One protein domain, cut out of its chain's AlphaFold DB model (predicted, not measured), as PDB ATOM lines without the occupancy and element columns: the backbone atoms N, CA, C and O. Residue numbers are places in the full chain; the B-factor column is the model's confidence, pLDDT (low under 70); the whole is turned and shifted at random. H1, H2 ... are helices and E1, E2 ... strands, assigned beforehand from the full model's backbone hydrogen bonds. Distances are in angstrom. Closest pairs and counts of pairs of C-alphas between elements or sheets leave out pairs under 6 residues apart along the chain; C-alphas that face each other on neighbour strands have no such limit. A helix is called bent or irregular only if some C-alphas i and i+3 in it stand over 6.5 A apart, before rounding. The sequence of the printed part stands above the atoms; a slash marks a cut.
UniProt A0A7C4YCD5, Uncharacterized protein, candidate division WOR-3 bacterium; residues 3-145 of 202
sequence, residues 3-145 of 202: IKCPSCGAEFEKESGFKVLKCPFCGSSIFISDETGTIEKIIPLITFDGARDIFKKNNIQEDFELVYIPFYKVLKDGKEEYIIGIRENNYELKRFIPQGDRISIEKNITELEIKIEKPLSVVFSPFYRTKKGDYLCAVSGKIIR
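What this domain is: This is residues 3 to 145 of the 202 residues of an uncharacterized protein of candidate division WOR-3 bacterium (UniProt A0A7C4YCD5). Two long antiparallel strands, E3 and E6, run through the middle of a strongly twisted sheet, with E4 folded back along one end of E3, E2 and E5 added beyond E6, and E7 beside the bent far part of E6. H1 lies across the sheet at one end of the long axis, and toward the other end residues 3 to 30, mostly loops with the short strand E1, make a small head. The printed part has 143 residues, with two named helices and seven named strands in the order E1, E2, H1, E3, E4, H2, E5, E6, E7; 59 residues are in named elements, under half, and the class is mixed, helices and strands. The six-stranded sheet is branched, with parallel and antiparallel neighbours. The whole is compact, with a radius of gyration of the C-alphas of 16.0 A, and only just elongated, spanning 49 by 32 by 29 A.

Where its parts are: The printed part begins at Ile 3, with its C-alpha at (20.790, -3.677, 35.647). E1 is residues 11 to 13. After residues 14 to 37 comes E2, residues 38 to 42, 12.7 A long. H1, residues 48 to 57, measures 14.2 A and begins at C-alpha 48, (29.127, -3.889, 66.330). E3, residues 64 to 76, is the longest strand, 34.9 A from first to last C-alpha. E4, residues 79 to 84, measures 16.3 A. H2, residues 91 to 94, and E5, residues 102 to 104, are short. E6, residues 119 to 130, measures 29.6 A and bends by 50 degrees at residue 127. E7, residues 135 to 137, ends at C-alpha 137, (27.004, 6.399, 61.211).

How they stand to each other: E6 has three neighbours: E2 and E7 on one side, E3 on the other side. E3 and E6 are antiparallel at 156 degrees, with N 69 and O 125 2.9 A apart, within hydrogen-bond range. E4 lies on the other side of E3 from E6; E3 and E4 form a hairpin, antiparallel at 146 degrees, with N 74 and O 81 at 2.8 A. E2 and E6 are parallel at 24 degrees, with N 40 and O 122 at 2.9 A. E5, an edge strand, is antiparallel to E2 at 141 degrees, with N 41 and O 103 at 2.9 A. E6 and E7 form a hairpin, antiparallel at 119 degrees, with N 128 and O 136 at 2.8 A. Residues 135 to 136 of E7 also pair with residues 143 to 144, antiparallel. H1 is on the sheet at a height over the sheet of 9.9 A, only just over E3 and E7, with 3 of its C-alphas falling on each; on the local plane it stands at 90 degrees to E3, across the strands. The closest C-alphas of H1 and E6, those of Ala 51 and Tyr 128, are 7.2 A apart. H2 only grazes the sheet, with its residues 93 to 94; its closest C-alpha to E4 is that of Lys 94, 5.9 A from that of Ile 84. In H1 every O i to N i+4 pair is within hydrogen-bond range, and H2 is too short for such a pair. E1 pairs with no named strand and is apart from E3 and E6, for instance, but residues 11 to 12 of it pair with residues 3 to 4, antiparallel. Residues 21 to 22 pair likewise with residues 29 to 30.

The domain as a whole: The two C-alphas farthest apart, those of Ser 16 and Lys 57, are 50.1 A apart. The printed part has no cut. The links E1 to E2, 24 residues, and E5 to E6, 14 residues, are long. The mean pLDDT of the printed part is 78.5; 39 residues are under 70, namely residues 3 to 7, 14 to 22, 27 to 37 and 106 to 119.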
ATOM      1  N   ILE A   3      20.187  -4.404  34.528       68.00
ATOM      2  CA  ILE A   3      20.790  -3.677  35.647       68.00
ATOM      3  C   ILE A   3      20.331  -4.312  36.949       68.00
ATOM      4  O   ILE A   3      19.150  -4.616  37.123       68.00
ATOM      5  N   LYS A   4      21.271  -4.459  37.883       69.00
ATOM      6  CA  LYS A   4      21.006  -4.909  39.245       69.00
ATOM      7  C   LYS A   4      20.888  -3.707  40.178       69.00
ATOM      8  O   LYS A   4      21.778  -2.865  40.234       69.00
ATOM      9  N   CYS A   5      19.793  -3.625  40.924       68.75
ATOM     10  CA  CYS A   5      19.573  -2.565  41.899       68.75
ATOM     11  C   CYS A   5      20.573  -2.693  43.067       68.75
ATOM     12  O   CYS A   5      20.561  -3.728  43.737       68.75
ATOM     13  N   PRO A   6      21.379  -1.664  43.385       59.25
ATOM     14  CA  PRO A   6      22.294  -1.709  44.528       59.25
ATOM     15  C   PRO A   6      21.556  -1.728  45.875       59.25
ATOM     16  O   PRO A   6      22.099  -2.224  46.857       59.25
ATOM     17  N   SER A   7      20.314  -1.234  45.929       59.75
ATOM     18  CA  SER A   7      19.530  -1.171  47.170       59.75
ATOM     19  C   SER A   7      18.810  -2.473  47.517       59.75
ATOM     20  O   SER A   7      18.709  -2.808  48.691       59.75
ATOM     21  N   CYS A   8      18.252  -3.191  46.533       70.06
ATOM     22  CA  CYS A   8      17.457  -4.406  46.790       70.06
ATOM     23  C   CYS A   8      17.969  -5.662  46.076       70.06
ATOM     24  O   CYS A   8      17.415  -6.737  46.268       70.06
ATOM     25  N   GLY A   9      18.988  -5.543  45.225       70.56
ATOM     26  CA  GLY A   9      19.561  -6.666  44.486       70.56
ATOM     27  C   GLY A   9      18.721  -7.180  43.314       70.56
ATOM     28  O   GLY A   9      19.178  -8.094  42.633       70.56
ATOM     29  N   ALA A  10      17.541  -6.611  43.055       73.19
ATOM     30  CA  ALA A  10      16.677  -7.029  41.955       73.19
ATOM     31  C   ALA A  10      17.269  -6.658  40.588       73.19
ATOM     32  O   ALA A  10      17.818  -5.567  40.422       73.19
ATOM     33  N   GLU A  11      17.129  -7.555  39.616       78.94
ATOM     34  CA  GLU A  11      17.603  -7.371  38.247       78.94
ATOM     35  C   GLU A  11      16.428  -7.015  37.331       78.94
ATOM     36  O   GLU A  11      15.377  -7.651  37.388       78.94
ATOM     37  N   PHE A  12      16.579  -5.975  36.513       75.19
ATOM     38  CA  PHE A  12      15.556  -5.560  35.554       75.19
ATOM     39  C   PHE A  12      16.170  -5.002  34.279       75.19
ATOM     40  O   PHE A  12      17.319  -4.558  34.246       75.19
ATOM     41  N   GLU A  13      15.381  -5.052  33.212       73.56
ATOM     42  CA  GLU A  13      15.779  -4.575  31.899       73.56
ATOM     43  C   GLU A  13      15.499  -3.077  31.761       73.56
ATOM     44  O   GLU A  13      14.420  -2.591  32.099       73.56
ATOM     45  N   LYS A  14      16.498  -2.332  31.287       64.31
ATOM     46  CA  LYS A  14      16.376  -0.912  30.944       64.31
ATOM     47  C   LYS A  14      16.104  -0.757  29.451       64.31
ATOM     48  O   LYS A  14      16.885  -1.265  28.638       64.31
ATOM     49  N   GLU A  15      15.090   0.041  29.123       53.69
ATOM     50  CA  GLU A  15      14.898   0.638  27.797       53.69
ATOM     51  C   GLU A  15      15.946   1.741  27.555       53.69
ATOM     52  O   GLU A  15      16.197   2.606  28.401       53.69
ATOM     53  N   SER A  16      16.624   1.684  26.410       48.34
ATOM     54  CA  SER A  16      17.697   2.612  26.039       48.34
ATOM     55  C   SER A  16      17.227   4.074  26.082       48.34
ATOM     56  O   SER A  16      16.171   4.397  25.548       48.34
ATOM     57  N   GLY A  17      18.019   4.963  26.697       47.34
ATOM     58  CA  GLY A  17      17.768   6.414  26.729       47.34
ATOM     59  C   GLY A  17      17.373   7.012  28.088       47.34
ATOM     60  O   GLY A  17      17.486   8.226  28.270       47.34
ATOM     61  N   PHE A  18      16.968   6.202  29.075       39.97
ATOM     62  CA  PHE A  18      16.584   6.726  30.395       39.97
ATOM     63  C   PHE A  18      17.781   7.085  31.283       39.97
ATOM     64  O   PHE A  18      18.717   6.303  31.438       39.97
ATOM     65  N   LYS A  19      17.714   8.283  31.879       48.94
ATOM     66  CA  LYS A  19      18.801   8.980  32.590       48.94
ATOM     67  C   LYS A  19      18.791   8.852  34.121       48.94
ATOM     68  O   LYS A  19      19.793   9.028  34.801       48.94
ATOM     69  N   VAL A  20      17.653   8.469  34.662       50.50
ATOM     70  CA  VAL A  20      17.488   8.078  36.055       50.50
ATOM     71  C   VAL A  20      16.446   6.982  36.015       50.50
ATOM     72  O   VAL A  20      15.379   7.178  35.435       50.50
ATOM     73  N   LEU A  21      16.753   5.822  36.584       63.81
ATOM     74  CA  LEU A  21      15.785   4.738  36.681       63.81
ATOM     75  C   LEU A  21      15.273   4.675  38.105       63.81
ATOM     76  O   LEU A  21      16.051   4.562  39.045       63.81
ATOM     77  N   LYS A  22      13.957   4.693  38.282       61.69
ATOM     78  CA  LYS A  22      13.381   4.201  39.530       61.69
ATOM     79  C   LYS A  22      13.351   2.686  39.444       61.69
ATOM     80  O   LYS A  22      12.784   2.139  38.504       61.69
ATOM     81  N   CYS A  23      13.954   2.015  40.420       72.19
ATOM     82  CA  CYS A  23      13.820   0.574  40.548       72.19
ATOM     83  C   CYS A  23      12.322   0.230  40.621       72.19
ATOM     84  O   CYS A  23      11.657   0.719  41.537       72.19
ATOM     85  N   PRO A  24      11.783  -0.613  39.726       76.75
ATOM     86  CA  PRO A  24      10.362  -0.963  39.754       76.75
ATOM     87  C   PRO A  24       9.988  -1.769  41.007       76.75
ATOM     88  O   PRO A  24       8.823  -1.817  41.381       76.75
ATOM     89  N   PHE A  25      10.974  -2.364  41.683       80.19
ATOM     90  CA  PHE A  25      10.752  -3.205  42.857       80.19
ATOM     91  C   PHE A  25      10.772  -2.424  44.173       80.19
ATOM     92  O   PHE A  25       9.875  -2.579  44.992       80.19
ATOM     93  N   CYS A  26      11.790  -1.588  44.402       73.31
ATOM     94  CA  CYS A  26      11.942  -0.861  45.671       73.31
ATOM     95  C   CYS A  26      11.789   0.662  45.541       73.31
ATOM     96  O   CYS A  26      11.841   1.384  46.535       73.31
ATOM     97  N   GLY A  27      11.647   1.183  44.321       69.81
ATOM     98  CA  GLY A  27      11.524   2.615  44.052       69.81
ATOM     99  C   GLY A  27      12.801   3.435  44.262       69.81
ATOM    100  O   GLY A  27      12.726   4.658  44.176       69.81
ATOM    101  N   SER A  28      13.950   2.806  44.543       66.31
ATOM    102  CA  SER A  28      15.238   3.510  44.658       66.31
ATOM    103  C   SER A  28      15.636   4.146  43.327       66.31
ATOM    104  O   SER A  28      15.465   3.524  42.278       66.31
ATOM    105  N   SER A  29      16.175   5.363  43.375       59.66
ATOM    106  CA  SER A  29      16.740   6.033  42.203       59.66
ATOM    107  C   SER A  29      18.109   5.440  41.885       59.66
ATOM    108  O   SER A  29      19.036   5.514  42.689       59.66
ATOM    109  N   ILE A  30      18.218   4.836  40.712       63.62
ATOM    110  CA  ILE A  30      19.423   4.208  40.190       63.62
ATOM    111  C   ILE A  30      19.965   5.122  39.096       63.62
ATOM    112  O   ILE A  30      19.300   5.382  38.087       63.62
ATOM    113  N   PHE A  31      21.175   5.614  39.336       60.09
ATOM    114  CA  PHE A  31      21.956   6.402  38.396       60.09
ATOM    115  C   PHE A  31      22.999   5.494  37.745       60.09
ATOM    116  O   PHE A  31      23.480   4.540  38.348       60.09
ATOM    117  N   ILE A  32      23.276   5.749  36.479       55.12
ATOM    118  CA  ILE A  32      23.876   4.812  35.527       55.12
ATOM    119  C   ILE A  32      24.748   5.726  34.641       55.12
ATOM    120  O   ILE A  32      24.180   6.624  34.037       55.12
ATOM    121  N   SER A  33      26.090   5.633  34.666       47.06
ATOM    122  CA  SER A  33      26.997   6.487  33.850       47.06
ATOM    123  C   SER A  33      28.072   5.674  33.107       47.06
ATOM    124  O   SER A  33      28.542   4.682  33.659       47.06
ATOM    125  N   ASP A  34      28.520   6.141  31.932       46.84
ATOM    126  CA  ASP A  34      29.445   5.407  31.037       46.84
ATOM    127  C   ASP A  34      30.936   5.533  31.316       46.84
ATOM    128  O   ASP A  34      31.701   4.712  30.828       46.84
ATOM    129  N   GLU A  35      31.402   6.543  32.050       44.97
ATOM    130  CA  GLU A  35      32.843   6.823  32.110       44.97
ATOM    131  C   GLU A  35      33.336   7.077  33.543       44.97
ATOM    132  O   GLU A  35      32.915   8.021  34.208       44.97
ATOM    133  N   THR A  36      34.258   6.208  33.985       46.16
ATOM    134  CA  THR A  36      35.325   6.412  34.995       46.16
ATOM    135  C   THR A  36      34.966   7.056  36.343       46.16
ATOM    136  O   THR A  36      35.784   7.772  36.916       46.16
ATOM    137  N   GLY A  37      33.784   6.796  36.900       60.16
ATOM    138  CA  GLY A  37      33.536   7.111  38.310       60.16
ATOM    139  C   GLY A  37      34.298   6.148  39.228       60.16
ATOM    140  O   GLY A  37      34.226   4.933  39.032       60.16
ATOM    141  N   THR A  38      35.015   6.645  40.244       71.31
ATOM    142  CA  THR A  38      35.585   5.748  41.264       71.31
ATOM    143  C   THR A  38      34.470   5.195  42.147       71.31
ATOM    144  O   THR A  38      33.541   5.910  42.531       71.31
ATOM    145  N   ILE A  39      34.553   3.908  42.478       78.00
ATOM    146  CA  ILE A  39      33.733   3.322  43.537       78.00
ATOM    147  C   ILE A  39      34.587   3.226  44.790       78.00
ATOM    148  O   ILE A  39      35.609   2.540  44.820       78.00
ATOM    149  N   GLU A  40      34.134   3.899  45.836       84.31
ATOM    150  CA  GLU A  40      34.805   3.962  47.123       84.31
ATOM    151  C   GLU A  40      33.915   3.349  48.199       84.31
ATOM    152  O   GLU A  40      32.700   3.552  48.228       84.31
ATOM    153  N   LYS A  41      34.528   2.628  49.130       87.50
ATOM    154  CA  LYS A  41      33.887   2.153  50.352       87.50
ATOM    155  C   LYS A  41      34.545   2.820  51.542       87.50
ATOM    156  O   LYS A  41      35.767   2.801  51.649       87.50
ATOM    157  N   ILE A  42      33.744   3.372  52.444       92.56
ATOM    158  CA  ILE A  42      34.250   3.899  53.709       92.56
ATOM    159  C   ILE A  42      34.426   2.751  54.706       92.56
ATOM    160  O   ILE A  42      33.542   1.902  54.853       92.56
ATOM    161  N   ILE A  43      35.565   2.728  55.396       91.12
ATOM    162  CA  ILE A  43      35.854   1.744  56.441       91.12
ATOM    163  C   ILE A  43      35.087   2.133  57.720       91.12
ATOM    164  O   ILE A  43      35.216   3.267  58.185       91.12
ATOM    165  N   PRO A  44      34.286   1.229  58.313       92.94
ATOM    166  CA  PRO A  44      33.644   1.497  59.595       92.94
ATOM    167  C   PRO A  44      34.695   1.556  60.713       92.94
ATOM    168  O   PRO A  44      35.501   0.640  60.857       92.94
ATOM    169  N   LEU A  45      34.653   2.616  61.522       96.94
ATOM    170  CA  LEU A  45      35.502   2.777  62.711       96.94
ATOM    171  C   LEU A  45      34.838   2.215  63.973       96.94
ATOM    172  O   LEU A  45      35.508   1.773  64.901       96.94
ATOM    173  N   ILE A  46      33.507   2.228  64.009       97.06
ATOM    174  CA  ILE A  46      32.708   1.745  65.131       97.06
ATOM    175  C   ILE A  46      32.371   0.278  64.893       97.06
ATOM    176  O   ILE A  46      31.761  -0.077  63.882       97.06
ATOM    177  N   THR A  47      32.743  -0.570  65.848       97.31
ATOM    178  CA  THR A  47      32.433  -2.004  65.848       97.31
ATOM    179  C   THR A  47      30.961  -2.264  66.181       97.31
ATOM    180  O   THR A  47      30.256  -1.382  66.669       97.31
ATOM    181  N   PHE A  48      30.491  -3.494  65.960       96.62
ATOM    182  CA  PHE A  48      29.127  -3.889  66.330       96.62
ATOM    183  C   PHE A  48      28.844  -3.705  67.828       96.62
ATOM    184  O   PHE A  48      27.767  -3.233  68.186       96.62
ATOM    185  N   ASP A  49      29.799  -4.026  68.703       96.94
ATOM    186  CA  ASP A  49      29.623  -3.828  70.146       96.94
ATOM    187  C   ASP A  49      29.620  -2.340  70.514       96.94
ATOM    188  O   ASP A  49      28.747  -1.899  71.258       96.94
ATOM    189  N   GLY A  50      30.491  -1.532  69.896       97.56
ATOM    190  CA  GLY A  50      30.463  -0.077  70.073       97.56
ATOM    191  C   GLY A  50      29.140   0.542  69.612       97.56
ATOM    192  O   GLY A  50      28.580   1.405  70.286       97.56
ATOM    193  N   ALA A  51      28.587   0.063  68.497       97.75
ATOM    194  CA  ALA A  51      27.267   0.469  68.029       97.75
ATOM    195  C   ALA A  51      26.162   0.079  69.018       97.75
ATOM    196  O   ALA A  51      25.291   0.899  69.317       97.75
ATOM    197  N   ARG A  52      26.221  -1.139  69.577       97.44
ATOM    198  CA  ARG A  52      25.282  -1.611  70.602       97.44
ATOM    199  C   ARG A  52      25.312  -0.711  71.836       97.44
ATOM    200  O   ARG A  52      24.251  -0.328  72.325       97.44
ATOM    201  N   ASP A  53      26.499  -0.334  72.299       97.50
ATOM    202  CA  ASP A  53      26.665   0.554  73.451       97.50
ATOM    203  C   ASP A  53      26.113   1.957  73.180       97.50
ATOM    204  O   ASP A  53      25.408   2.523  74.021       97.50
ATOM    205  N   ILE A  54      26.364   2.507  71.985       97.69
ATOM    206  CA  ILE A  54      25.826   3.809  71.571       97.69
ATOM    207  C   ILE A  54      24.296   3.771  71.513       97.69
ATOM    208  O   ILE A  54      23.645   4.666  72.059       97.69
ATOM    209  N   PHE A  55      23.705   2.743  70.898       96.75
ATOM    210  CA  PHE A  55      22.251   2.595  70.847       96.75
ATOM    211  C   PHE A  55      21.651   2.448  72.247       96.75
ATOM    212  O   PHE A  55      20.725   3.186  72.593       96.75
ATOM    213  N   LYS A  56      22.240   1.601  73.098       95.81
ATOM    214  CA  LYS A  56      21.798   1.410  74.486       95.81
ATOM    215  C   LYS A  56      21.841   2.713  75.282       95.81
ATOM    216  O   LYS A  56      20.869   3.040  75.959       95.81
ATOM    217  N   LYS A  57      22.920   3.496  75.157       97.06
ATOM    218  CA  LYS A  57      23.059   4.819  75.795       97.06
ATOM    219  C   LYS A  57      21.997   5.821  75.325       97.06
ATOM    220  O   LYS A  57      21.665   6.745  76.060       97.06
ATOM    221  N   ASN A  58      21.451   5.629  74.127       95.19
ATOM    222  CA  ASN A  58      20.405   6.463  73.541       95.19
ATOM    223  C   ASN A  58      18.994   5.868  73.684       95.19
ATOM    224  O   ASN A  58      18.077   6.316  72.998       95.19
ATOM    225  N   ASN A  59      18.810   4.898  74.587       94.75
ATOM    226  CA  ASN A  59      17.538   4.212  74.848       94.75
ATOM    227  C   ASN A  59      16.957   3.471  73.631       94.75
ATOM    228  O   ASN A  59      15.746   3.285  73.532       94.75
ATOM    229  N   ILE A  60      17.815   3.022  72.713       92.56
ATOM    230  CA  ILE A  60      17.442   2.189  71.569       92.56
ATOM    231  C   ILE A  60      17.867   0.753  71.898       92.56
ATOM    232  O   ILE A  60      19.055   0.440  71.940       92.56
ATOM    233  N   GLN A  61      16.892  -0.112  72.187       89.38
ATOM    234  CA  GLN A  61      17.101  -1.520  72.550       89.38
ATOM    235  C   GLN A  61      16.493  -2.429  71.481       89.38
ATOM    236  O   GLN A  61      15.482  -3.094  71.698       89.38
ATOM    237  N   GLU A  62      17.087  -2.399  70.293       90.50
ATOM    238  CA  GLU A  62      16.627  -3.145  69.124       90.50
ATOM    239  C   GLU A  62      17.796  -3.789  68.395       90.50
ATOM    240  O   GLU A  62      18.932  -3.316  68.474       90.50
ATOM    241  N   ASP A  63      17.490  -4.840  67.638       94.44
ATOM    242  CA  ASP A  63      18.435  -5.388  66.675       94.44
ATOM    243  C   ASP A  63      18.733  -4.359  65.584       94.44
ATOM    244  O   ASP A  63      17.855  -3.614  65.126       94.44
ATOM    245  N   PHE A  64      19.975  -4.379  65.121       96.62
ATOM    246  CA  PHE A  64      20.448  -3.547  64.031       96.62
ATOM    247  C   PHE A  64      21.386  -4.335  63.122       96.62
ATOM    248  O   PHE A  64      21.984  -5.336  63.518       96.62
ATOM    249  N   GLU A  65      21.527  -3.856  61.895       95.75
ATOM    250  CA  GLU A  65      22.379  -4.452  60.869       95.75
ATOM    251  C   GLU A  65      23.333  -3.411  60.286       95.75
ATOM    252  O   GLU A  65      23.004  -2.228  60.206       95.75
ATOM    253  N   LEU A  66      24.523  -3.846  59.872       93.88
ATOM    254  CA  LEU A  66      25.448  -2.994  59.132       93.88
ATOM    255  C   LEU A  66      25.011  -2.926  57.667       93.88
ATOM    256  O   LEU A  66      25.008  -3.935  56.965       93.88
ATOM    257  N   VAL A  67      24.705  -1.724  57.196       90.19
ATOM    258  CA  VAL A  67      24.320  -1.431  55.815       90.19
ATOM    259  C   VAL A  67      25.269  -0.406  55.207       90.19
ATOM    260  O   VAL A  67      25.792   0.470  55.894       90.19
ATOM    261  N   TYR A  68      25.484  -0.500  53.898       87.75
ATOM    262  CA  TYR A  68      26.244   0.491  53.143       87.75
ATOM    263  C   TYR A  68      25.292   1.296  52.276       87.75
ATOM    264  O   TYR A  68      24.630   0.751  51.395       87.75
ATOM    265  N   ILE A  69      25.232   2.597  52.535       88.88
ATOM    266  CA  ILE A  69      24.363   3.516  51.810       88.88
ATOM    267  C   ILE A  69      25.194   4.199  50.718       88.88
ATOM    268  O   ILE A  69      26.227   4.793  51.043       88.88
ATOM    269  N   PRO A  70      24.789   4.116  49.438       85.88
ATOM    270  CA  PRO A  70      25.478   4.800  48.352       85.88
ATOM    271  C   PRO A  70      25.204   6.307  48.384       85.88
ATOM    272  O   PRO A  70      24.055   6.739  48.492       85.88
ATOM    273  N   PHE A  71      26.262   7.094  48.218       88.75
ATOM    274  CA  PHE A  71      26.217   8.534  47.987       88.75
ATOM    275  C   PHE A  71      26.939   8.847  46.679       88.75
ATOM    276  O   PHE A  71      28.132   8.580  46.537       88.75
ATOM    277  N   TYR A  72      26.214   9.414  45.723       85.06
ATOM    278  CA  TYR A  72      26.760   9.860  44.449       85.06
ATOM    279  C   TYR A  72      27.395  11.229  44.636       85.06
ATOM    280  O   TYR A  72      26.711  12.183  45.004       85.06
ATOM    281  N   LYS A  73      28.696  11.323  44.381       85.81
ATOM    282  CA  LYS A  73      29.414  12.588  44.332       85.81
ATOM    283  C   LYS A  73      29.202  13.205  42.956       85.81
ATOM    284  O   LYS A  73      29.577  12.604  41.952       85.81
ATOM    285  N   VAL A  74      28.626  14.395  42.897       84.31
ATOM    286  CA  VAL A  74      28.418  15.157  41.660       84.31
ATOM    287  C   VAL A  74      29.136  16.497  41.756       84.31
ATOM    288  O   VAL A  74      29.362  17.004  42.853       84.31
ATOM    289  N   LEU A  75      29.504  17.068  40.612       78.88
ATOM    290  CA  LEU A  75      29.979  18.444  40.532       78.88
ATOM    291  C   LEU A  75      28.840  19.297  39.987       78.88
ATOM    292  O   LEU A  75      28.375  19.039  38.883       78.88
ATOM    293  N   LYS A  76      28.396  20.287  40.759       77.88
ATOM    294  CA  LYS A  76      27.334  21.214  40.373       77.88
ATOM    295  C   LYS A  76      27.803  22.635  40.636       77.88
ATOM    296  O   LYS A  76      28.235  22.942  41.745       77.88
ATOM    297  N   ASP A  77      27.788  23.481  39.610       82.94
ATOM    298  CA  ASP A  77      28.280  24.866  39.694       82.94
ATOM    299  C   ASP A  77      29.710  24.967  40.277       82.94
ATOM    300  O   ASP A  77      30.037  25.864  41.057       82.94
ATOM    301  N   GLY A  78      30.570  23.992  39.952       79.00
ATOM    302  CA  GLY A  78      31.943  23.899  40.464       79.00
ATOM    303  C   GLY A  78      32.071  23.458  41.928       79.00
ATOM    304  O   GLY A  78      33.179  23.464  42.465       79.00
ATOM    305  N   LYS A  79      30.975  23.061  42.586       84.19
ATOM    306  CA  LYS A  79      30.960  22.546  43.961       84.19
ATOM    307  C   LYS A  79      30.635  21.063  43.992       84.19
ATOM    308  O   LYS A  79      29.804  20.574  43.233       84.19
ATOM    309  N   GLU A  80      31.298  20.351  44.895       84.81
ATOM    310  CA  GLU A  80      31.011  18.943  45.138       84.81
ATOM    311  C   GLU A  80      29.737  18.813  45.974       84.81
ATOM    312  O   GLU A  80      29.649  19.343  47.083       84.81
ATOM    313  N   GLU A  81      28.760  18.080  45.452       87.12
ATOM    314  CA  GLU A  81      27.536  17.722  46.162       87.12
ATOM    315  C   GLU A  81      27.424  16.201  46.282       87.12
ATOM    316  O   GLU A  81      27.897  15.448  45.428       87.12
ATOM    317  N   TYR A  82      26.782  15.743  47.355       88.31
ATOM    318  CA  TYR A  82      26.517  14.330  47.593       88.31
ATOM    319  C   TYR A  82      25.018  14.068  47.538       88.31
ATOM    320  O   TYR A  82      24.241  14.673  48.274       88.31
ATOM    321  N   ILE A  83      24.620  13.136  46.677       84.56
ATOM    322  CA  ILE A  83      23.229  12.731  46.492       84.56
ATOM    323  C   ILE A  83      23.068  11.308  47.016       84.56
ATOM    324  O   ILE A  83      23.735  10.385  46.554       84.56
ATOM    325  N   ILE A  84      22.164  11.111  47.972       84.31
ATOM    326  CA  ILE A  84      21.864   9.782  48.508       84.31
ATOM    327  C   ILE A  84      21.186   8.885  47.459       84.31
ATOM    328  O   ILE A  84      20.253   9.296  46.771       84.31
ATOM    329  N   GLY A  85      21.644   7.637  47.352       75.81
ATOM    330  CA  GLY A  85      21.175   6.669  46.358       75.81
ATOM    331  C   GLY A  85      20.081   5.707  46.810       75.81
ATOM    332  O   GLY A  85      19.767   4.762  46.089       75.81
ATOM    333  N   ILE A  86      19.493   5.926  47.985       75.31
ATOM    334  CA  ILE A  86      18.339   5.163  48.473       75.31
ATOM    335  C   ILE A  86      17.106   6.055  48.567       75.31
ATOM    336  O   ILE A  86      17.200   7.260  48.805       75.31
ATOM    337  N   ARG A  87      15.927   5.448  48.408       71.94
ATOM    338  CA  ARG A  87      14.654   6.121  48.675       71.94
ATOM    339  C   ARG A  87      14.417   6.156  50.184       71.94
ATOM    340  O   ARG A  87      13.778   5.265  50.728       71.94
ATOM    341  N   GLU A  88      14.944   7.185  50.834       74.31
ATOM    342  CA  GLU A  88      14.761   7.439  52.262       74.31
ATOM    343  C   GLU A  88      14.192   8.846  52.467       74.31
ATOM    344  O   GLU A  88      14.618   9.796  51.803       74.31
ATOM    345  N   ASN A  89      13.215   8.992  53.367       71.62
ATOM    346  CA  ASN A  89      12.585  10.290  53.637       71.62
ATOM    347  C   ASN A  89      13.190  11.015  54.844       71.62
ATOM    348  O   ASN A  89      12.578  11.908  55.405       71.62
ATOM    349  N   ASN A  90      14.409  10.653  55.221       83.25
ATOM    350  CA  ASN A  90      15.117  11.274  56.323       83.25
ATOM    351  C   ASN A  90      15.891  12.510  55.840       83.25
ATOM    352  O   ASN A  90      16.824  12.389  55.040       83.25
ATOM    353  N   TYR A  91      15.512  13.699  56.307       83.44
ATOM    354  CA  TYR A  91      16.146  14.947  55.885       83.44
ATOM    355  C   TYR A  91      17.624  15.034  56.280       83.44
ATOM    356  O   TYR A  91      18.451  15.492  55.486       83.44
ATOM    357  N   GLU A  92      17.974  14.561  57.476       88.19
ATOM    358  CA  GLU A  92      19.364  14.537  57.930       88.19
ATOM    359  C   GLU A  92      20.221  13.607  57.070       88.19
ATOM    360  O   GLU A  92      21.348  13.960  56.724       88.19
ATOM    361  N   LEU A  93      19.680  12.451  56.676       88.44
ATOM    362  CA  LEU A  93      20.391  11.502  55.826       88.44
ATOM    363  C   LEU A  93      20.571  12.034  54.395       88.44
ATOM    364  O   LEU A  93      21.628  11.839  53.801       88.44
ATOM    365  N   LYS A  94      19.588  12.770  53.853       86.75
ATOM    366  CA  LYS A  94      19.697  13.438  52.538       86.75
ATOM    367  C   LYS A  94      20.803  14.496  52.494       86.75
ATOM    368  O   LYS A  94      21.336  14.764  51.425       86.75
ATOM    369  N   ARG A  95      21.127  15.104  53.637       88.25
ATOM    370  CA  ARG A  95      22.180  16.124  53.784       88.25
ATOM    371  C   ARG A  95      23.486  15.560  54.333       88.25
ATOM    372  O   ARG A  95      24.402  16.322  54.640       88.25
ATOM    373  N   PHE A  96      23.558  14.247  54.505       92.44
ATOM    374  CA  PHE A  96      24.740  13.603  55.037       92.44
ATOM    375  C   PHE A  96      25.886  13.678  54.026       92.44
ATOM    376  O   PHE A  96      25.725  13.335  52.857       92.44
ATOM    377  N   ILE A  97      27.054  14.103  54.504       94.25
ATOM    378  CA  ILE A  97      28.287  14.143  53.721       94.25
ATOM    379  C   ILE A  97      29.149  12.953  54.161       94.25
ATOM    380  O   ILE A  97      29.526  12.898  55.335       94.25
ATOM    381  N   PRO A  98      29.472  12.002  53.266       93.56
ATOM    382  CA  PRO A  98      30.318  10.857  53.590       93.56
ATOM    383  C   PRO A  98      31.715  11.259  54.076       93.56
ATOM    384  O   PRO A  98      32.450  11.974  53.391       93.56
ATOM    385  N   GLN A  99      32.099  10.745  55.244       93.12
ATOM    386  CA  GLN A  99      33.373  11.017  55.917       93.12
ATOM    387  C   GLN A  99      34.038   9.712  56.364       93.12
ATOM    388  O   GLN A  99      33.349   8.730  56.629       93.12
ATOM    389  N   GLY A 100      35.365   9.732  56.495       93.06
ATOM    390  CA  GLY A 100      36.172   8.593  56.936       93.06
ATOM    391  C   GLY A 100      37.099   8.055  55.851       93.06
ATOM    392  O   GLY A 100      37.044   8.490  54.696       93.06
ATOM    393  N   ASP A 101      37.942   7.106  56.252       92.44
ATOM    394  CA  ASP A 101      38.934   6.484  55.381       92.44
ATOM    395  C   ASP A 101      38.259   5.652  54.294       92.44
ATOM    396  O   ASP A 101      37.302   4.911  54.549       92.44
ATOM    397  N   ARG A 102      38.761   5.791  53.066       90.56
ATOM    398  CA  ARG A 102      38.161   5.213  51.864       90.56
ATOM    399  C   ARG A 102      39.094   4.198  51.234       90.56
ATOM    400  O   ARG A 102      40.294   4.429  51.129       90.56
ATOM    401  N   ILE A 103      38.511   3.107  50.758       85.12
ATOM    402  CA  ILE A 103      39.182   2.133  49.900       85.12
ATOM    403  C   ILE A 103      38.479   2.090  48.551       85.12
ATOM    404  O   ILE A 103      37.248   2.072  48.483       85.12
ATOM    405  N   SER A 104      39.257   2.072  47.474       83.38
ATOM    406  CA  SER A 104      38.722   1.816  46.141       83.38
ATOM    407  C   SER A 104      38.284   0.358  46.049       83.38
ATOM    408  O   SER A 104      39.018  -0.547  46.446       83.38
ATOM    409  N   ILE A 105      37.077   0.121  45.545       75.62
ATOM    410  CA  ILE A 105      36.605  -1.232  45.261       75.62
ATOM    411  C   ILE A 105      37.004  -1.557  43.819       75.62
ATOM    412  O   ILE A 105      36.440  -1.005  42.877       75.62
ATOM    413  N   GLU A 106      37.968  -2.455  43.627       58.59
ATOM    414  CA  GLU A 106      38.298  -2.959  42.293       58.59
ATOM    415  C   GLU A 106      37.208  -3.930  41.804       58.59
ATOM    416  O   GLU A 106      37.130  -5.057  42.299       58.59
ATOM    417  N   LYS A 107      36.377  -3.521  40.828       52.44
ATOM    418  CA  LYS A 107      35.915  -4.387  39.715       52.44
ATOM    419  C   LYS A 107      34.977  -3.713  38.707       52.44
ATOM    420  O   LYS A 107      34.050  -3.011  39.092       52.44
ATOM    421  N   ASN A 108      35.215  -4.081  37.436       39.97
ATOM    422  CA  ASN A 108      34.363  -4.038  36.235       39.97
ATOM    423  C   ASN A 108      32.927  -3.559  36.471       39.97
ATOM    424  O   ASN A 108      32.023  -4.358  36.723       39.97
ATOM    425  N   ILE A 109      32.720  -2.256  36.335       40.03
ATOM    426  CA  ILE A 109      31.386  -1.690  36.181       40.03
ATOM    427  C   ILE A 109      31.045  -1.850  34.703       40.03
ATOM    428  O   ILE A 109      31.724  -1.284  33.850       40.03
ATOM    429  N   THR A 110      30.037  -2.659  34.392       37.97
ATOM    430  CA  THR A 110      29.465  -2.683  33.047       37.97
ATOM    431  C   THR A 110      28.833  -1.318  32.776       37.97
ATOM    432  O   THR A 110      28.021  -0.858  33.575       37.97
ATOM    433  N   GLU A 111      29.283  -0.709  31.681       38.50
ATOM    434  CA  GLU A 111      28.866   0.521  30.986       38.50
ATOM    435  C   GLU A 111      27.369   0.840  31.053       38.50
ATOM    436  O   GLU A 111      26.540  -0.073  31.020       38.50
ATOM    437  N   LEU A 112      27.008   2.126  31.136       42.09
ATOM    438  CA  LEU A 112      25.667   2.550  31.520       42.09
ATOM    439  C   LEU A 112      25.358   4.009  31.094       42.09
ATOM    440  O   LEU A 112      25.626   4.940  31.841       42.09
ATOM    441  N   GLU A 113      24.701   4.221  29.939       35.16
ATOM    442  CA  GLU A 113      24.676   5.566  29.317       35.16
ATOM    443  C   GLU A 113      23.648   6.576  29.806       35.16
ATOM    444  O   GLU A 113      22.443   6.294  29.700       35.16
ATOM    445  N   ILE A 114      24.118   7.765  30.271       47.56
ATOM    446  CA  ILE A 114      23.321   8.936  30.719       47.56
ATOM    447  C   ILE A 114      24.053  10.310  30.660       47.56
ATOM    448  O   ILE A 114      25.144  10.498  31.185       47.56
ATOM    449  N   LYS A 115      23.325  11.331  30.162       36.84
ATOM    450  CA  LYS A 115      23.599  12.794  30.212       36.84
ATOM    451  C   LYS A 115      22.928  13.497  31.430       36.84
ATOM    452  O   LYS A 115      21.832  14.050  31.276       36.84
ATOM    453  N   ILE A 116      23.571  13.490  32.596       44.69
ATOM    454  CA  ILE A 116      23.554  14.570  33.619       44.69
ATOM    455  C   ILE A 116      25.006  15.103  33.655       44.69
ATOM    456  O   ILE A 116      25.885  14.430  33.111       44.69
ATOM    457  N   GLU A 117      25.299  16.270  34.241       50.91
ATOM    458  CA  GLU A 117      26.683  16.561  34.659       50.91
ATOM    459  C   GLU A 117      27.197  15.361  35.475       50.91
ATOM    460  O   GLU A 117      26.596  14.958  36.472       50.91
ATOM    461  N   LYS A 118      28.204  14.681  34.920       56.84
ATOM    462  CA  LYS A 118      28.593  13.303  35.246       56.84
ATOM    463  C   LYS A 118      28.867  13.152  36.759       56.84
ATOM    464  O   LYS A 118      29.633  13.959  37.291       56.84
ATOM    465  N   PRO A 119      28.301  12.151  37.474       59.06
ATOM    466  CA  PRO A 119      28.742  11.864  38.836       59.06
ATOM    467  C   PRO A 119      30.224  11.471  38.813       59.06
ATOM    468  O   PRO A 119      30.627  10.593  38.056       59.06
ATOM    469  N   LEU A 120      31.029  12.139  39.636       70.88
ATOM    470  CA  LEU A 120      32.476  11.945  39.724       70.88
ATOM    471  C   LEU A 120      32.836  10.614  40.394       70.88
ATOM    472  O   LEU A 120      33.833   9.991  40.038       70.88
ATOM    473  N   SER A 121      32.061  10.193  41.396       78.44
ATOM    474  CA  SER A 121      32.301   8.947  42.129       78.44
ATOM    475  C   SER A 121      31.067   8.473  42.897       78.44
ATOM    476  O   SER A 121      30.108   9.221  43.106       78.44
ATOM    477  N   VAL A 122      31.095   7.216  43.339       82.88
ATOM    478  CA  VAL A 122      30.116   6.653  44.276       82.88
ATOM    479  C   VAL A 122      30.830   6.277  45.562       82.88
ATOM    480  O   VAL A 122      31.781   5.498  45.543       82.88
ATOM    481  N   VAL A 123      30.344   6.796  46.685       88.69
ATOM    482  CA  VAL A 123      30.887   6.516  48.014       88.69
ATOM    483  C   VAL A 123      29.873   5.710  48.818       88.69
ATOM    484  O   VAL A 123      28.780   6.182  49.123       88.69
ATOM    485  N   PHE A 124      30.238   4.488  49.189       88.31
ATOM    486  CA  PHE A 124      29.450   3.625  50.061       88.31
ATOM    487  C   PHE A 124      29.789   3.916  51.524       88.31
ATOM    488  O   PHE A 124      30.842   3.509  52.021       88.31
ATOM    489  N   SER A 125      28.886   4.607  52.219       95.12
ATOM    490  CA  SER A 125      29.057   4.980  53.626       95.12
ATOM    491  C   SER A 125      28.416   3.941  54.558       95.12
ATOM    492  O   SER A 125      27.246   3.604  54.354       95.12
ATOM    493  N   PRO A 126      29.131   3.432  55.581       95.88
ATOM    494  CA  PRO A 126      28.614   2.430  56.502       95.88
ATOM    495  C   PRO A 126      27.717   3.041  57.584       95.88
ATOM    496  O   PRO A 126      28.070   4.027  58.239       95.88
ATOM    497  N   PHE A 127      26.577   2.400  57.819       97.31
ATOM    498  CA  PHE A 127      25.641   2.726  58.887       97.31
ATOM    499  C   PHE A 127      25.159   1.460  59.581       97.31
ATOM    500  O   PHE A 127      24.931   0.446  58.930       97.31
ATOM    501  N   TYR A 128      24.927   1.535  60.885       97.50
ATOM    502  CA  TYR A 128      24.092   0.557  61.570       97.50
ATOM    503  C   TYR A 128      22.639   1.017  61.502       97.50
ATOM    504  O   TYR A 128      22.334   2.133  61.919       97.50
ATOM    505  N   ARG A 129      21.755   0.183  60.958       95.38
ATOM    506  CA  ARG A 129      20.333   0.485  60.775       95.38
ATOM    507  C   ARG A 129      19.482  -0.373  61.702       95.38
ATOM    508  O   ARG A 129      19.621  -1.595  61.689       95.38
ATOM    509  N   THR A 130      18.591   0.249  62.468       95.25
ATOM    510  CA  THR A 130      17.602  -0.456  63.300       95.25
ATOM    511  C   THR A 130      16.367  -0.842  62.488       95.25
ATOM    512  O   THR A 130      16.093  -0.270  61.429       95.25
ATOM    513  N   LYS A 131      15.554  -1.770  63.006       91.25
ATOM    514  CA  LYS A 131      14.265  -2.145  62.388       91.25
ATOM    515  C   LYS A 131      13.292  -0.964  62.275       91.25
ATOM    516  O   LYS A 131      12.533  -0.893  61.311       91.25
ATOM    517  N   LYS A 132      13.327  -0.021  63.222       89.19
ATOM    518  CA  LYS A 132      12.520   1.212  63.174       89.19
ATOM    519  C   LYS A 132      13.031   2.261  62.182       89.19
ATOM    520  O   LYS A 132      12.296   3.200  61.885       89.19
ATOM    521  N   GLY A 133      14.221   2.071  61.612       89.12
ATOM    522  CA  GLY A 133      14.800   2.956  60.601       89.12
ATOM    523  C   GLY A 133      15.678   4.070  61.165       89.12
ATOM    524  O   GLY A 133      15.926   5.047  60.462       89.12
ATOM    525  N   ASP A 134      16.156   3.936  62.404       93.12
ATOM    526  CA  ASP A 134      17.232   4.788  62.902       93.12
ATOM    527  C   ASP A 134      18.557   4.336  62.289       93.12
ATOM    528  O   ASP A 134      18.825   3.139  62.154       93.12
ATOM    529  N   TYR A 135      19.399   5.303  61.951       95.56
ATOM    530  CA  TYR A 135      20.725   5.078  61.400       95.56
ATOM    531  C   TYR A 135      21.778   5.572  62.387       95.56
ATOM    532  O   TYR A 135      21.673   6.664  62.932       95.56
ATOM    533  N   LEU A 136      22.837   4.803  62.587       97.25
ATOM    534  CA  LEU A 136      24.036   5.216  63.306       97.25
ATOM    535  C   LEU A 136      25.201   5.194  62.324       97.25
ATOM    536  O   LEU A 136      25.539   4.136  61.797       97.25
ATOM    537  N   CYS A 137      25.821   6.343  62.066       97.56
ATOM    538  CA  CYS A 137      27.004   6.399  61.211       97.56
ATOM    539  C   CYS A 137      28.136   5.588  61.848       97.56
ATOM    540  O   CYS A 137      28.585   5.912  62.947       97.56
ATOM    541  N   ALA A 138      28.631   4.566  61.147       97.44
ATOM    542  CA  ALA A 138      29.659   3.672  61.676       97.44
ATOM    543  C   ALA A 138      31.068   4.298  61.689       97.44
ATOM    544  O   ALA A 138      32.035   3.618  62.011       97.44
ATOM    545  N   VAL A 139      31.197   5.579  61.329       97.44
ATOM    546  CA  VAL A 139      32.444   6.353  61.421       97.44
ATOM    547  C   VAL A 139      32.354   7.371  62.550       97.44
ATOM    548  O   VAL A 139      33.167   7.345  63.465       97.44
ATOM    549  N   SER A 140      31.353   8.254  62.506       96.75
ATOM    550  CA  SER A 140      31.239   9.374  63.448       96.75
ATOM    551  C   SER A 140      30.470   9.046  64.726       96.75
ATOM    552  O   SER A 140      30.508   9.822  65.676       96.75
ATOM    553  N   GLY A 141      29.709   7.949  64.749       96.19
ATOM    554  CA  GLY A 141      28.816   7.622  65.862       96.19
ATOM    555  C   GLY A 141      27.584   8.524  65.949       96.19
ATOM    556  O   GLY A 141      26.832   8.449  66.919       96.19
ATOM    557  N   LYS A 142      27.347   9.374  64.939       96.00
ATOM    558  CA  LYS A 142      26.144  10.204  64.863       96.00
ATOM    559  C   LYS A 142      24.917   9.324  64.623       96.00
ATOM    560  O   LYS A 142      24.871   8.588  63.637       96.00
ATOM    561  N   ILE A 143      23.912   9.458  65.488       95.25
ATOM    562  CA  ILE A 143      22.580   8.884  65.276       95.25
ATOM    563  C   ILE A 143      21.758   9.847  64.420       95.25
ATOM    564  O   ILE A 143      21.669  11.035  64.716       95.25
ATOM    565  N   ILE A 144      21.145   9.309  63.377       94.06
ATOM    566  CA  ILE A 144      20.154   9.938  62.518       94.06
ATOM    567  C   ILE A 144      18.857   9.172  62.760       94.06
ATOM    568  O   ILE A 144      18.700   8.034  62.315       94.06
ATOM    569  N   ARG A 145      17.950   9.770  63.528       90.88
ATOM    570  CA  ARG A 145      16.676   9.127  63.856       90.88
ATOM    571  C   ARG A 145      15.745   9.194  62.668       90.88
ATOM    572  O   ARG A 145      15.747  10.206  61.966       90.88
TER     573      ARG A 145